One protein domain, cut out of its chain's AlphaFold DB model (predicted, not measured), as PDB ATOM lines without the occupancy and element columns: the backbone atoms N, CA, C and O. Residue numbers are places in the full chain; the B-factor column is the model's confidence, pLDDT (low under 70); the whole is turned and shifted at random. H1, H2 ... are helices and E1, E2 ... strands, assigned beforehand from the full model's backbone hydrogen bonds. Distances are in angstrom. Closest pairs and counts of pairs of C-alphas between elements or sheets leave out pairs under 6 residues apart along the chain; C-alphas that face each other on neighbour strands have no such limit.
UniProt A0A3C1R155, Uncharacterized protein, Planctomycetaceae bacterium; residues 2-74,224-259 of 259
ATOM      1  N   SER A   2      26.649 115.321  51.403       73.75
ATOM      2  CA  SER A   2      25.812 114.279  50.763       73.75
ATOM      3  C   SER A   2      24.721 114.817  49.809       73.75
ATOM      4  O   SER A   2      24.637 114.383  48.664       73.75
ATOM      5  N   GLN A   3      23.962 115.848  50.207       78.38
ATOM      6  CA  GLN A   3      22.896 116.418  49.360       78.38
ATOM      7  C   GLN A   3      23.394 117.064  48.057       78.38
ATOM      8  O   GLN A   3      22.713 116.984  47.041       78.38
ATOM      9  N   ALA A   4      24.581 117.679  48.058       76.38
ATOM     10  CA  ALA A   4      25.137 118.313  46.862       76.38
ATOM     11  C   ALA A   4      25.609 117.279  45.824       76.38
ATOM     12  O   ALA A   4      25.510 117.518  44.623       76.38
ATOM     13  N   ILE A   5      26.090 116.119  46.286       80.25
ATOM     14  CA  ILE A   5      26.456 114.991  45.421       80.25
ATOM     15  C   ILE A   5      25.186 114.377  44.822       80.25
ATOM     16  O   ILE A   5      25.078 114.288  43.603       80.25
ATOM     17  N   ALA A   6      24.185 114.081  45.659       80.19
ATOM     18  CA  ALA A   6      22.910 113.517  45.215       80.19
ATOM     19  C   ALA A   6      22.168 114.428  44.215       80.19
ATOM     20  O   ALA A   6      21.647 113.954  43.208       80.19
ATOM     21  N   ALA A   7      22.157 115.746  44.448       83.94
ATOM     22  CA  ALA A   7      21.546 116.706  43.526       83.94
ATOM     23  C   ALA A   7      22.242 116.710  42.155       83.94
ATOM     24  O   ALA A   7      21.583 116.734  41.118       83.94
ATOM     25  N   ARG A   8      23.576 116.632  42.146       81.50
ATOM     26  CA  ARG A   8      24.378 116.615  40.922       81.50
ATOM     27  C   ARG A   8      24.225 115.304  40.141       81.50
ATOM     28  O   ARG A   8      24.220 115.329  38.912       81.50
ATOM     29  N   GLU A   9      24.068 114.177  40.829       80.25
ATOM     30  CA  GLU A   9      23.742 112.883  40.211       80.25
ATOM     31  C   GLU A   9      22.330 112.879  39.612       80.25
ATOM     32  O   GLU A   9      22.150 112.466  38.466       80.25
ATOM     33  N   ALA A  10      21.342 113.407  40.340       81.94
ATOM     34  CA  ALA A  10      19.970 113.532  39.853       81.94
ATOM     35  C   ALA A  10      19.881 114.445  38.619       81.94
ATOM     36  O   ALA A  10      19.199 114.120  37.645       81.94
ATOM     37  N   GLU A  11      20.615 115.557  38.622       82.88
ATOM     38  CA  GLU A  11      20.719 116.450  37.470       82.88
ATOM     39  C   GLU A  11      21.366 115.751  36.265       82.88
ATOM     40  O   GLU A  11      20.861 115.853  35.143       82.88
ATOM     41  N   ALA A  12      22.454 115.002  36.479       78.00
ATOM     42  CA  ALA A  12      23.106 114.238  35.421       78.00
ATOM     43  C   ALA A  12      22.160 113.189  34.814       78.00
ATOM     44  O   ALA A  12      22.048 113.107  33.590       78.00
ATOM     45  N   ALA A  13      21.425 112.450  35.649       80.06
ATOM     46  CA  ALA A  13      20.437 111.468  35.209       80.06
ATOM     47  C   ALA A  13      19.289 112.114  34.416       80.06
ATOM     48  O   ALA A  13      18.869 111.587  33.380       80.06
ATOM     49  N   LEU A  14      18.809 113.281  34.860       84.19
ATOM     50  CA  LEU A  14      17.777 114.037  34.156       84.19
ATOM     51  C   LEU A  14      18.270 114.462  32.768       84.19
ATOM     52  O   LEU A  14      17.599 114.189  31.773       84.19
ATOM     53  N   ARG A  15      19.468 115.055  32.677       82.31
ATOM     54  CA  ARG A  15      20.080 115.458  31.398       82.31
ATOM     55  C   ARG A  15      20.211 114.278  30.432       82.31
ATOM     56  O   ARG A  15      19.835 114.415  29.269       82.31
ATOM     57  N   THR A  16      20.646 113.117  30.921       79.50
ATOM     58  CA  THR A  16      20.733 111.886  30.121       79.50
ATOM     59  C   THR A  16      19.364 111.466  29.585       79.50
ATOM     60  O   THR A  16      19.217 111.194  28.392       79.50
ATOM     61  N   ARG A  17      18.331 111.460  30.439       82.38
ATOM     62  CA  ARG A  17      16.963 111.084  30.053       82.38
ATOM     63  C   ARG A  17      16.375 112.030  29.004       82.38
ATOM     64  O   ARG A  17      15.761 111.564  28.046       82.38
ATOM     65  N   TRP A  18      16.572 113.338  29.158       83.94
ATOM     66  CA  TRP A  18      16.120 114.329  28.173       83.94
ATOM     67  C   TRP A  18      16.870 114.212  26.845       83.94
ATOM     68  O   TRP A  18      16.244 114.302  25.787       83.94
ATOM     69  N   GLY A  19      18.181 113.958  26.886       81.88
ATOM     70  CA  GLY A  19      18.974 113.681  25.689       81.88
ATOM     71  C   GLY A  19      18.442 112.468  24.923       81.88
ATOM     72  O   GLY A  19      18.185 112.559  23.724       81.88
ATOM     73  N   LEU A  20      18.172 111.366  25.630       79.19
ATOM     74  CA  LEU A  20      17.604 110.145  25.053       79.19
ATOM     75  C   LEU A  20      16.256 110.391  24.361       79.19
ATOM     76  O   LEU A  20      16.072 109.977  23.216       79.19
ATOM     77  N   LEU A  21      15.322 111.064  25.043       83.06
ATOM     78  CA  LEU A  21      14.003 111.378  24.483       83.06
ATOM     79  C   LEU A  21      14.129 112.248  23.230       83.06
ATOM     80  O   LEU A  21      13.521 111.945  22.207       83.06
ATOM     81  N   SER A  22      14.982 113.271  23.286       83.06
ATOM     82  CA  SER A  22      15.200 114.186  22.163       83.06
ATOM     83  C   SER A  22      15.752 113.456  20.939       83.06
ATOM     84  O   SER A  22      15.240 113.622  19.835       83.06
ATOM     85  N   ILE A  23      16.765 112.601  21.120       79.44
ATOM     86  CA  ILE A  23      17.365 111.862  20.000       79.44
ATOM     87  C   ILE A  23      16.405 110.793  19.463       79.44
ATOM     88  O   ILE A  23      16.347 110.574  18.254       79.44
ATOM     89  N   THR A  24      15.618 110.163  20.337       76.94
ATOM     90  CA  THR A  24      14.584 109.201  19.927       76.94
ATOM     91  C   THR A  24      13.530 109.869  19.046       76.94
ATOM     92  O   THR A  24      13.188 109.327  17.994       76.94
ATOM     93  N   GLU A  25      13.069 111.065  19.417       79.38
ATOM     94  CA  GLU A  25      12.127 111.834  18.599       79.38
ATOM     95  C   GLU A  25      12.751 112.316  17.285       79.38
ATOM     96  O   GLU A  25      12.099 112.235  16.247       79.38
ATOM     97  N   ILE A  26      14.028 112.716  17.275       74.81
ATOM     98  CA  ILE A  26      14.749 113.037  16.030       74.81
ATOM     99  C   ILE A  26      14.791 111.818  15.098       74.81
ATOM    100  O   ILE A  26      14.464 111.934  13.915       74.81
ATOM    101  N   GLY A  27      15.146 110.642  15.624       71.44
ATOM    102  CA  GLY A  27      15.149 109.396  14.855       71.44
ATOM    103  C   GLY A  27      13.761 109.049  14.310       71.44
ATOM    104  O   GLY A  27      13.630 108.652  13.153       71.44
ATOM    105  N   ARG A  28      12.710 109.275  15.108       71.69
ATOM    106  CA  ARG A  28      11.313 109.045  14.716       71.69
ATOM    107  C   ARG A  28      10.836 110.015  13.636       71.69
ATOM    108  O   ARG A  28      10.142 109.582  12.719       71.69
ATOM    109  N   ALA A  29      11.176 111.296  13.754       67.44
ATOM    110  CA  ALA A  29      10.727 112.356  12.856       67.44
ATOM    111  C   ALA A  29      11.436 112.322  11.499       67.44
ATOM    112  O   ALA A  29      10.886 112.777  10.500       67.44
ATOM    113  N   ALA A  30      12.650 111.779  11.443       60.72
ATOM    114  CA  ALA A  30      13.498 111.916  10.273       60.72
ATOM    115  C   ALA A  30      13.751 110.600   9.516       60.72
ATOM    116  O   ALA A  30      14.722 110.513   8.764       60.72
ATOM    117  N   ARG A  31      12.843 109.616   9.656       62.34
ATOM    118  CA  ARG A  31      12.894 108.267   9.042       62.34
ATOM    119  C   ARG A  31      13.341 108.241   7.577       62.34
ATOM    120  O   ARG A  31      14.125 107.379   7.216       62.34
ATOM    121  N   SER A  32      12.890 109.176   6.739       56.47
ATOM    122  CA  SER A  32      13.275 109.233   5.318       56.47
ATOM    123  C   SER A  32      14.443 110.183   5.027       56.47
ATOM    124  O   SER A  32      15.247 109.917   4.141       56.47
ATOM    125  N   ASN A  33      14.585 111.276   5.784       64.56
ATOM    126  CA  ASN A  33      15.599 112.301   5.508       64.56
ATOM    127  C   ASN A  33      16.971 111.993   6.127       64.56
ATOM    128  O   ASN A  33      17.994 112.373   5.554       64.56
ATOM    129  N   LEU A  34      17.027 111.321   7.284       70.19
ATOM    130  CA  LEU A  34      18.306 110.987   7.922       70.19
ATOM    131  C   LEU A  34      19.063 109.921   7.148       70.19
ATOM    132  O   LEU A  34      20.284 110.006   7.069       70.19
ATOM    133  N   LEU A  35      18.361 108.973   6.536       82.00
ATOM    134  CA  LEU A  35      18.942 107.893   5.742       82.00
ATOM    135  C   LEU A  35      19.258 108.334   4.307       82.00
ATOM    136  O   LEU A  35      19.125 107.569   3.361       82.00
ATOM    137  N   THR A  36      19.707 109.580   4.152       84.50
ATOM    138  CA  THR A  36      20.295 110.086   2.912       84.50
ATOM    139  C   THR A  36      21.641 110.748   3.199       84.50
ATOM    140  O   THR A  36      21.831 111.405   4.232       84.50
ATOM    141  N   ARG A  37      22.589 110.580   2.279       84.38
ATOM    142  CA  ARG A  37      23.860 111.307   2.226       84.38
ATOM    143  C   ARG A  37      23.797 112.318   1.086       84.38
ATOM    144  O   ARG A  37      23.167 112.056   0.069       84.38
ATOM    145  N   ARG A  38      24.453 113.464   1.253       86.38
ATOM    146  CA  ARG A  38      24.702 114.377   0.133       86.38
ATOM    147  C   ARG A  38      25.817 113.809  -0.732       86.38
ATOM    148  O   ARG A  38      26.840 113.390  -0.195       86.38
ATOM    149  N   ASP A  39      25.596 113.796  -2.029       87.12
ATOM    150  CA  ASP A  39      26.563 113.372  -3.032       87.12
ATOM    151  C   ASP A  39      26.500 114.327  -4.225       87.12
ATOM    152  O   ASP A  39      25.705 115.269  -4.215       87.12
ATOM    153  N   THR A  40      27.335 114.107  -5.232       88.25
ATOM    154  CA  THR A  40      27.322 114.909  -6.462       88.25
ATOM    155  C   THR A  40      27.120 113.994  -7.662       88.25
ATOM    156  O   THR A  40      27.757 112.946  -7.732       88.25
ATOM    157  N   ASP A  41      26.221 114.357  -8.575       86.00
ATOM    158  CA  ASP A  41      26.077 113.633  -9.842       86.00
ATOM    159  C   ASP A  41      27.220 113.958 -10.825       86.00
ATOM    160  O   ASP A  41      28.049 114.841 -10.582       86.00
ATOM    161  N   ASP A  42      27.249 113.259 -11.962       84.62
ATOM    162  CA  ASP A  42      28.260 113.448 -13.016       84.62
ATOM    163  C   ASP A  42      28.276 114.881 -13.589       84.62
ATOM    164  O   ASP A  42      29.266 115.306 -14.185       84.62
ATOM    165  N   ALA A  43      27.193 115.643 -13.402       88.06
ATOM    166  CA  ALA A  43      27.057 117.031 -13.834       88.06
ATOM    167  C   ALA A  43      27.464 118.049 -12.751       88.06
ATOM    168  O   ALA A  43      27.343 119.258 -12.967       88.06
ATOM    169  N   GLY A  44      27.950 117.597 -11.592       86.19
ATOM    170  CA  GLY A  44      28.381 118.479 -10.509       86.19
ATOM    171  C   GLY A  44      27.241 118.993  -9.620       86.19
ATOM    172  O   GLY A  44      27.460 119.903  -8.817       86.19
ATOM    173  N   LYS A  45      26.020 118.455  -9.741       89.94
ATOM    174  CA  LYS A  45      24.856 118.886  -8.956       89.94
ATOM    175  C   LYS A  45      24.738 118.080  -7.662       89.94
ATOM    176  O   LYS A  45      24.846 116.857  -7.669       89.94
ATOM    177  N   GLU A  46      24.455 118.768  -6.548       89.25
ATOM    178  CA  GLU A  46      24.198 118.105  -5.262       89.25
ATOM    179  C   GLU A  46      22.939 117.229  -5.366       89.25
ATOM    180  O   GLU A  46      21.837 117.711  -5.650       89.25
ATOM    181  N   ILE A  47      23.109 115.941  -5.090       87.00
ATOM    182  CA  ILE A  47      22.045 114.945  -5.005       87.00
ATOM    183  C   ILE A  47      21.973 114.362  -3.593       87.00
ATOM    184  O   ILE A  47      22.909 114.454  -2.794       87.00
ATOM    185  N   ARG A  48      20.835 113.747  -3.263       84.50
ATOM    186  CA  ARG A  48      20.665 112.980  -2.024       84.50
ATOM    187  C   ARG A  48      20.606 111.501  -2.358       84.50
ATOM    188  O   ARG A  48      19.665 111.059  -3.006       84.50
ATOM    189  N   VAL A  49      21.588 110.752  -1.874       85.25
ATOM    190  CA  VAL A  49      21.699 109.308  -2.080       85.25
ATOM    191  C   VAL A  49      21.179 108.591  -0.834       85.25
ATOM    192  O   VAL A  49      21.691 108.854   0.259       85.25
ATOM    193  N   PRO A  50      20.166 107.716  -0.948       86.25
ATOM    194  CA  PRO A  50      19.711 106.893   0.165       86.25
ATOM    195  C   PRO A  50      20.828 105.980   0.693       86.25
ATOM    196  O   PRO A  50      21.602 105.424  -0.081       86.25
ATOM    197  N   ILE A  51      20.922 105.822   2.015       86.75
ATOM    198  CA  ILE A  51      21.940 104.998   2.689       86.75
ATOM    199  C   ILE A  51      21.287 104.061   3.718       86.75
ATOM    200  O   ILE A  51      20.322 104.463   4.367       86.75
ATOM    201  N   PRO A  52      21.813 102.839   3.934       86.88
ATOM    202  CA  PRO A  52      21.222 101.859   4.857       86.88
ATOM    203  C   PRO A  52      21.383 102.242   6.330       86.88
ATOM    204  O   PRO A  52      20.641 101.778   7.196       86.88
ATOM    205  N   SER A  53      22.377 103.070   6.649       88.44
ATOM    206  CA  SER A  53      22.620 103.526   8.010       88.44
ATOM    207  C   SER A  53      23.287 104.887   8.036       88.44
ATOM    208  O   SER A  53      23.982 105.276   7.097       88.44
ATOM    209  N   ARG A  54      23.109 105.608   9.142       87.75
ATOM    210  CA  ARG A  54      23.807 106.864   9.394       87.75
ATOM    211  C   ARG A  54      24.322 106.906  10.814       87.75
ATOM    212  O   ARG A  54      23.578 106.640  11.755       87.75
ATOM    213  N   ARG A  55      25.581 107.313  10.953       88.69
ATOM    214  CA  ARG A  55      26.201 107.632  12.235       88.69
ATOM    215  C   ARG A  55      26.324 109.138  12.391       88.69
ATOM    216  O   ARG A  55      26.705 109.828  11.448       88.69
ATOM    217  N   TRP A  56      26.042 109.640  13.582       87.06
ATOM    218  CA  TRP A  56      26.334 111.022  13.941       87.06
ATOM    219  C   TRP A  56      26.717 111.137  15.409       87.06
ATOM    220  O   TRP A  56      26.516 110.224  16.211       87.06
ATOM    221  N   GLN A  57      27.303 112.280  15.741       89.12
ATOM    222  CA  GLN A  57      27.561 112.683  17.111       89.12
ATOM    223  C   GLN A  57      26.740 113.929  17.398       89.12
ATOM    224  O   GLN A  57      26.658 114.824  16.559       89.12
ATOM    225  N   ILE A  58      26.115 113.968  18.566       85.88
ATOM    226  CA  ILE A  58      25.371 115.132  19.029       85.88
ATOM    227  C   ILE A  58      25.749 115.417  20.473       85.88
ATOM    228  O   ILE A  58      25.886 114.505  21.288       85.88
ATOM    229  N   GLU A  59      25.942 116.692  20.782       86.62
ATOM    230  CA  GLU A  59      26.134 117.142  22.150       86.62
ATOM    231  C   GLU A  59      24.825 117.738  22.663       86.62
ATOM    232  O   GLU A  59      24.298 118.681  22.076       86.62
ATOM    233  N   LEU A  60      24.286 117.171  23.742       82.69
ATOM    234  CA  LEU A  60      23.080 117.664  24.406       82.69
ATOM    235  C   LEU A  60      23.387 117.862  25.886       82.69
ATOM    236  O   LEU A  60      23.840 116.941  26.564       82.69
ATOM    237  N   SER A  61      23.155 119.073  26.394       77.75
ATOM    238  CA  SER A  61      23.356 119.414  27.813       77.75
ATOM    239  C   SER A  61      24.763 119.089  28.352       77.75
ATOM    240  O   SER A  61      24.918 118.707  29.520       77.75
ATOM    241  N   GLY A  62      25.790 119.231  27.503       78.56
ATOM    242  CA  GLY A  62      27.194 118.937  27.818       78.56
ATOM    243  C   GLY A  62      27.558 117.447  27.820       78.56
ATOM    244  O   GLY A  62      28.636 117.080  28.286       78.56
ATOM    245  N   GLN A  63      26.665 116.575  27.341       81.56
ATOM    246  CA  GLN A  63      26.916 115.146  27.157       81.56
ATOM    247  C   GLN A  63      27.051 114.817  25.673       81.56
ATOM    248  O   GLN A  63      26.258 115.280  24.853       81.56
ATOM    249  N   LYS A  64      28.037 113.980  25.336       87.38
ATOM    250  CA  LYS A  64      28.265 113.523  23.963       87.38
ATOM    251  C   LYS A  64      27.543 112.205  23.729       87.38
ATOM    252  O   LYS A  64      27.845 111.199  24.375       87.38
ATOM    253  N   PHE A  65      26.639 112.221  22.763       87.12
ATOM    254  CA  PHE A  65      25.934 111.050  22.279       87.12
ATOM    255  C   PHE A  65      26.493 110.654  20.919       87.12
ATOM    256  O   PHE A  65      26.587 111.470  20.003       87.12
ATOM    257  N   GLU A  66      26.839 109.384  20.778       90.19
ATOM    258  CA  GLU A  66      27.075 108.750  19.490       90.19
ATOM    259  C   GLU A  66      25.809 107.995  19.102       90.19
ATOM    260  O   GLU A  66      25.342 107.146  19.858       90.19
ATOM    261  N   ALA A  67      25.258 108.304  17.936       87.12
ATOM    262  CA  ALA A  67      24.032 107.701  17.445       87.12
ATOM    263  C   ALA A  67      24.280 106.971  16.127       87.12
ATOM    264  O   ALA A  67      25.010 107.470  15.267       87.12
ATOM    265  N   VAL A  68      23.661 105.804  15.963       88.81
ATOM    266  CA  VAL A  68      23.611 105.055  14.703       88.81
ATOM    267  C   VAL A  68      22.166 104.668  14.440       88.81
ATOM    268  O   VAL A  68      21.612 103.866  15.187       88.81
ATOM    269  N   ILE A  69      21.568 105.211  13.380       87.88
ATOM    270  CA  ILE A  69      20.275 104.739  12.869       87.88
ATOM    271  C   ILE A  69      20.503 103.785  11.706       87.88
ATOM    272  O   ILE A  69      21.396 104.015  10.885       87.88
ATOM    273  N   GLN A  70      19.704 102.729  11.633       89.56
ATOM    274  CA  GLN A  70      19.723 101.772  10.535       89.56
ATOM    275  C   GLN A  70      18.309 101.556  10.009       89.56
ATOM    276  O   GLN A  70      17.365 101.419  10.791       89.56
ATOM    277  N   ASP A  71      18.189 101.504   8.686       90.38
ATOM    278  CA  ASP A  71      16.993 101.022   8.014       90.38
ATOM    279  C   ASP A  71      16.941  99.504   8.152       90.38
ATOM    280  O   ASP A  71      17.779  98.780   7.612       90.38
ATOM    281  N   GLU A  72      15.970  98.992   8.893       90.69
ATOM    282  CA  GLU A  72      15.851  97.551   9.063       90.69
ATOM    283  C   GLU A  72      15.125  96.898   7.884       90.69
ATOM    284  O   GLU A  72      15.260  95.691   7.683       90.69
ATOM    285  N   ASN A  73      14.429  97.682   7.053       91.88
ATOM    286  CA  ASN A  73      13.953  97.224   5.751       91.88
ATOM    287  C   ASN A  73      15.095  97.135   4.726       91.88
ATOM    288  O   ASN A  73      14.939  96.453   3.724       91.88
ATOM    289  N   ALA A  74      16.261  97.748   4.951       92.94
ATOM    290  CA  ALA A  74      17.432  97.570   4.080       92.94
ATOM    291  C   ALA A  74      18.134  96.207   4.266       92.94
ATOM    292  O   ALA A  74      19.079  95.892   3.542       92.94
ATOM    293  N   SER A 224      10.471 100.189   9.365       86.75
ATOM    294  CA  SER A 224      11.095  99.743  10.611       86.75
ATOM    295  C   SER A 224      12.552 100.194  10.677       86.75
ATOM    296  O   SER A 224      13.311 100.028   9.724       86.75
ATOM    297  N   TYR A 225      12.964 100.717  11.831       87.12
ATOM    298  CA  TYR A 225      14.337 101.169  12.056       87.12
ATOM    299  C   TYR A 225      14.856 100.750  13.424       87.12
ATOM    300  O   TYR A 225      14.101 100.541  14.383       87.12
ATOM    301  N   SER A 226      16.177 100.698  13.521       88.12
ATOM    302  CA  SER A 226      16.881 100.586  14.788       88.12
ATOM    303  C   SER A 226      17.760 101.810  15.022       88.12
ATOM    304  O   SER A 226      18.245 102.441  14.084       88.12
ATOM    305  N   LEU A 227      17.915 102.192  16.283       87.62
ATOM    306  CA  LEU A 227      18.689 103.341  16.721       87.62
ATOM    307  C   LEU A 227      19.536 102.930  17.924       87.62
ATOM    308  O   LEU A 227      19.023 102.678  19.011       87.62
ATOM    309  N   TRP A 228      20.846 102.889  17.726       88.06
ATOM    310  CA  TRP A 228      21.825 102.707  18.790       88.06
ATOM    311  C   TRP A 228      22.290 104.068  19.271       88.06
ATOM    312  O   TRP A 228      22.663 104.914  18.461       88.06
ATOM    313  N   LEU A 229      22.293 104.271  20.582       86.06
ATOM    314  CA  LEU A 229      22.735 105.498  21.227       86.06
ATOM    315  C   LEU A 229      23.748 105.145  22.294       86.06
ATOM    316  O   LEU A 229      23.432 104.404  23.211       86.06
ATOM    317  N   ARG A 230      24.948 105.704  22.222       88.19
ATOM    318  CA  ARG A 230      25.930 105.624  23.300       88.19
ATOM    319  C   ARG A 230      26.147 107.013  23.867       88.19
ATOM    320  O   ARG A 230      26.612 107.892  23.146       88.19
ATOM    321  N   CYS A 231      25.844 107.208  25.144       86.31
ATOM    322  CA  CYS A 231      26.251 108.407  25.870       86.31
ATOM    323  C   CYS A 231      27.543 108.107  26.610       86.31
ATOM    324  O   CYS A 231      27.617 107.151  27.382       86.31
ATOM    325  N   ARG A 232      28.547 108.949  26.383       80.81
ATOM    326  CA  ARG A 232      29.777 108.935  27.169       80.81
ATOM    327  C   ARG A 232      29.661 109.991  28.250       80.81
ATOM    328  O   ARG A 232      29.610 111.187  27.950       80.81
ATOM    329  N   SER A 233      29.617 109.556  29.503       72.00
ATOM    330  CA  SER A 233      29.543 110.443  30.662       72.00
ATOM    331  C   SER A 233      30.741 110.233  31.586       72.00
ATOM    332  O   SER A 233      31.418 109.209  31.534       72.00
ATOM    333  N   ARG A 234      31.000 111.194  32.481       67.94
ATOM    334  CA  ARG A 234      32.062 111.047  33.495       67.94
ATOM    335  C   ARG A 234      31.799 109.899  34.479       67.94
ATOM    336  O   ARG A 234      32.744 109.411  35.081       67.94
ATOM    337  N   SER A 235      30.540 109.499  34.646       67.50
ATOM    338  CA  SER A 235      30.097 108.404  35.518       67.50
ATOM    339  C   SER A 235      30.103 107.030  34.836       67.50
ATOM    340  O   SER A 235      29.800 106.039  35.488       67.50
ATOM    341  N   GLY A 236      30.437 106.965  33.544       70.31
ATOM    342  CA  GLY A 236      30.433 105.736  32.753       70.31
ATOM    343  C   GLY A 236      29.791 105.921  31.380       70.31
ATOM    344  O   GLY A 236      29.098 106.914  31.119       70.31
ATOM    345  N   ASP A 237      30.033 104.949  30.508       79.44
ATOM    346  CA  ASP A 237      29.357 104.843  29.219       79.44
ATOM    347  C   ASP A 237      28.022 104.125  29.435       79.44
ATOM    348  O   ASP A 237      27.971 103.077  30.074       79.44
ATOM    349  N   THR A 238      26.943 104.676  28.890       80.38
ATOM    350  CA  THR A 238      25.634 104.010  28.860       80.38
ATOM    351  C   THR A 238      25.200 103.880  27.417       80.38
ATOM    352  O   THR A 238      25.352 104.822  26.627       80.38
ATOM    353  N   THR A 239      24.674 102.714  27.057       81.19
ATOM    354  CA  THR A 239      24.197 102.462  25.700       81.19
ATOM    355  C   THR A 239      22.715 102.125  25.726       81.19
ATOM    356  O   THR A 239      22.252 101.311  26.517       81.19
ATOM    357  N   TRP A 240      21.968 102.754  24.830       81.62
ATOM    358  CA  TRP A 240      20.575 102.461  24.568       81.62
ATOM    359  C   TRP A 240      20.414 101.911  23.165       81.62
ATOM    360  O   TRP A 240      21.077 102.339  22.219       81.62
ATOM    361  N   PHE A 241      19.458 101.010  23.028       79.44
ATOM    362  CA  PHE A 241      18.980 100.531  21.750       79.44
ATOM    363  C   PHE A 241      17.488 100.748  21.674       79.44
ATOM    364  O   PHE A 241      16.712 100.221  22.474       79.44
ATOM    365  N   VAL A 242      17.108 101.580  20.720       80.31
ATOM    366  CA  VAL A 242      15.734 101.927  20.430       80.31
ATOM    367  C   VAL A 242      15.353 101.252  19.130       80.31
ATOM    368  O   VAL A 242      16.042 101.351  18.120       80.31
ATOM    369  N   VAL A 243      14.230 100.567  19.157       81.44
ATOM    370  CA  VAL A 243      13.648  99.906  17.997       81.44
ATOM    371  C   VAL A 243      12.321 100.561  17.725       81.44
ATOM    372  O   VAL A 243      11.533 100.716  18.658       81.44
ATOM    373  N   ASN A 244      12.037 100.858  16.462       81.19
ATOM    374  CA  ASN A 244      10.679 101.103  16.011       81.19
ATOM    375  C   ASN A 244      10.289 100.064  14.966       81.19
ATOM    376  O   ASN A 244      10.951  99.908  13.943       81.19
ATOM    377  N   GLU A 245       9.198  99.371  15.246       75.69
ATOM    378  CA  GLU A 245       8.639  98.346  14.379       75.69
ATOM    379  C   GLU A 245       7.290  98.828  13.852       75.69
ATOM    380  O   GLU A 245       6.406  99.167  14.647       75.69
ATOM    381  N   SER A 246       7.126  98.860  12.529       74.06
ATOM    382  CA  SER A 246       5.808  99.046  11.916       74.06
ATOM    383  C   SER A 246       4.958  97.800  12.149       74.06
ATOM    384  O   SER A 246       5.354  96.687  11.809       74.06
ATOM    385  N   LEU A 247       3.769  97.991  12.714       69.06
ATOM    386  CA  LEU A 247       2.767  96.938  12.893       69.06
ATOM    387  C   LEU A 247       1.776  96.883  11.713       69.06
ATOM    388  O   LEU A 247       0.829  96.102  11.745       69.06
ATOM    389  N   GLY A 248       1.990  97.704  10.675       64.81
ATOM    390  CA  GLY A 248       1.050  97.912   9.573       64.81
ATOM    391  C   GLY A 248      -0.015  98.975   9.882       64.81
ATOM    392  O   GLY A 248      -0.178  99.403  11.022       64.81
ATOM    393  N   ALA A 249      -0.721  99.439   8.842       62.88
ATOM    394  CA  ALA A 249      -1.819 100.418   8.936       62.88
ATOM    395  C   ALA A 249      -1.476 101.712   9.718       62.88
ATOM    396  O   ALA A 249      -2.321 102.284  10.401       62.88
ATOM    397  N   GLY A 250      -0.218 102.164   9.646       63.12
ATOM    398  CA  GLY A 250       0.262 103.359  10.351       63.12
ATOM    399  C   GLY A 250       0.554 103.161  11.845       63.12
ATOM    400  O   GLY A 250       1.048 104.082  12.497       63.12
ATOM    401  N   ALA A 251       0.308 101.971  12.400       71.31
ATOM    402  CA  ALA A 251       0.690 101.646  13.767       71.31
ATOM    403  C   ALA A 251       2.189 101.322  13.846       71.31
ATOM    404  O   ALA A 251       2.744 100.631  12.991       71.31
ATOM    405  N   SER A 252       2.853 101.789  14.905       75.56
ATOM    406  CA  SER A 252       4.228 101.390  15.204       75.56
ATOM    407  C   SER A 252       4.433 101.171  16.694       75.56
ATOM    408  O   SER A 252       3.757 101.779  17.527       75.56
ATOM    409  N   ARG A 253       5.380 100.299  17.034       80.31
ATOM    410  CA  ARG A 253       5.779 100.013  18.408       80.31
ATOM    411  C   ARG A 253       7.226 100.421  18.613       80.31
ATOM    412  O   ARG A 253       8.114  99.878  17.962       80.31
ATOM    413  N   THR A 254       7.456 101.329  19.558       78.69
ATOM    414  CA  THR A 254       8.808 101.685  20.001       78.69
ATOM    415  C   THR A 254       9.179 100.897  21.252       78.69
ATOM    416  O   THR A 254       8.401 100.839  22.204       78.69
ATOM    417  N   ARG A 255      10.371 100.299  21.274       79.31
ATOM    418  CA  ARG A 255      10.959  99.655  22.458       79.31
ATOM    419  C   ARG A 255      12.333 100.246  22.717       79.31
ATOM    420  O   ARG A 255      13.070 100.479  21.768       79.31
ATOM    421  N   THR A 256      12.661 100.466  23.985       77.19
ATOM    422  CA  THR A 256      13.972 100.971  24.405       77.19
ATOM    423  C   THR A 256      14.595  99.983  25.374       77.19
ATOM    424  O   THR A 256      13.954  99.573  26.339       77.19
ATOM    425  N   PHE A 257      15.839  99.623  25.108       77.12
ATOM    426  CA  PHE A 257      16.678  98.773  25.938       77.12
ATOM    427  C   PHE A 257      17.893  99.593  26.371       77.12
ATOM    428  O   PHE A 257      18.357 100.428  25.598       77.12
ATOM    429  N   SER A 258      18.388  99.386  27.588       75.25
ATOM    430  CA  SER A 258      19.554 100.098  28.125       75.25
ATOM    431  C   SER A 258      20.478  99.139  28.853       75.25
ATOM    432  O   SER A 258      19.985  98.254  29.558       75.25
ATOM    433  N   TRP A 259      21.782  99.347  28.718       73.00
ATOM    434  CA  TRP A 259      22.831  98.621  29.430       73.00
ATOM    435  C   TRP A 259      24.043  99.514  29.690       73.00
ATOM    436  O   TRP A 259      24.236 100.524  28.963       73.00
TER     437      TRP A 259
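Overview. This is residues 2 to 74 and 224 to 259 of the 259 residues of an uncharacterized protein of Planctomycetaceae bacterium (UniProt A0A3C1R155). A twisted sheet of five strands, E3 to E7, curls round residues 12 to 28 of one long helix, H1, and its other face is bare. Residues 2 to 8 of H1 stick out at one end of the long axis, and the small hairpin E1 and E2 makes the other end. The printed part has 109 residues, with one named helix followed by seven named strands; both sheets, E3 - E4 - E5 - E6 - E7 and E1 - E2, are antiparallel, and the class is mixed. The whole is loose and flat, with a radius of gyration of the C-alphas of 17.0 A and spans of 63 by 37 by 18 A.

Along the chain. H1, residues 2 to 29, begins at C-alpha 2 (25.812, 114.279, 50.763) and is 40.8 A long. E1 is residues 36 to 40, E2 46 to 50, E3 53 to 60. E4, residues 63 to 71, and E5, 225 to 233, are each 25.8 A long. E6, residues 236 to 248, measures 38.2 A. E7, residues 251 to 258, ends at C-alpha 258 (19.554, 100.098, 28.125).

Arrangement. H1 is on the five-strand sheet, making two layers, a helix on one face of a sheet; the closest C-alphas of H1 and E3 are Gly 19 and Leu 60, 5.9 A. In H1 every O i to N i+4 pair is within hydrogen-bond range. Across the hairpin E3 and E4, N 56 and O 67 are 2.9 A apart; across E4 and E5, N 68 and O 228, 2.8 A. E5, E6 and E7 form a meander, each strand the antiparallel neighbour of the one before, with N 229 and O 240 at 2.8 A and N 243 and O 255 at 2.9 A. In E1 and E2, N 37 and O 49 are 2.8 A apart. E2 and E3 are apart.

Size, cuts and confidence. The C-alphas of Ser 2 and Ala 43 are the farthest apart, 64.7 A. Residues 75 to 223 are not printed; C-alphas 74 and 224 are 9.4 A apart across this cut. Of the links printed whole, none is long. Mean pLDDT of the printed part is 80.8; residues 29 to 33, 234 to 235 and 247 to 250 are under 70.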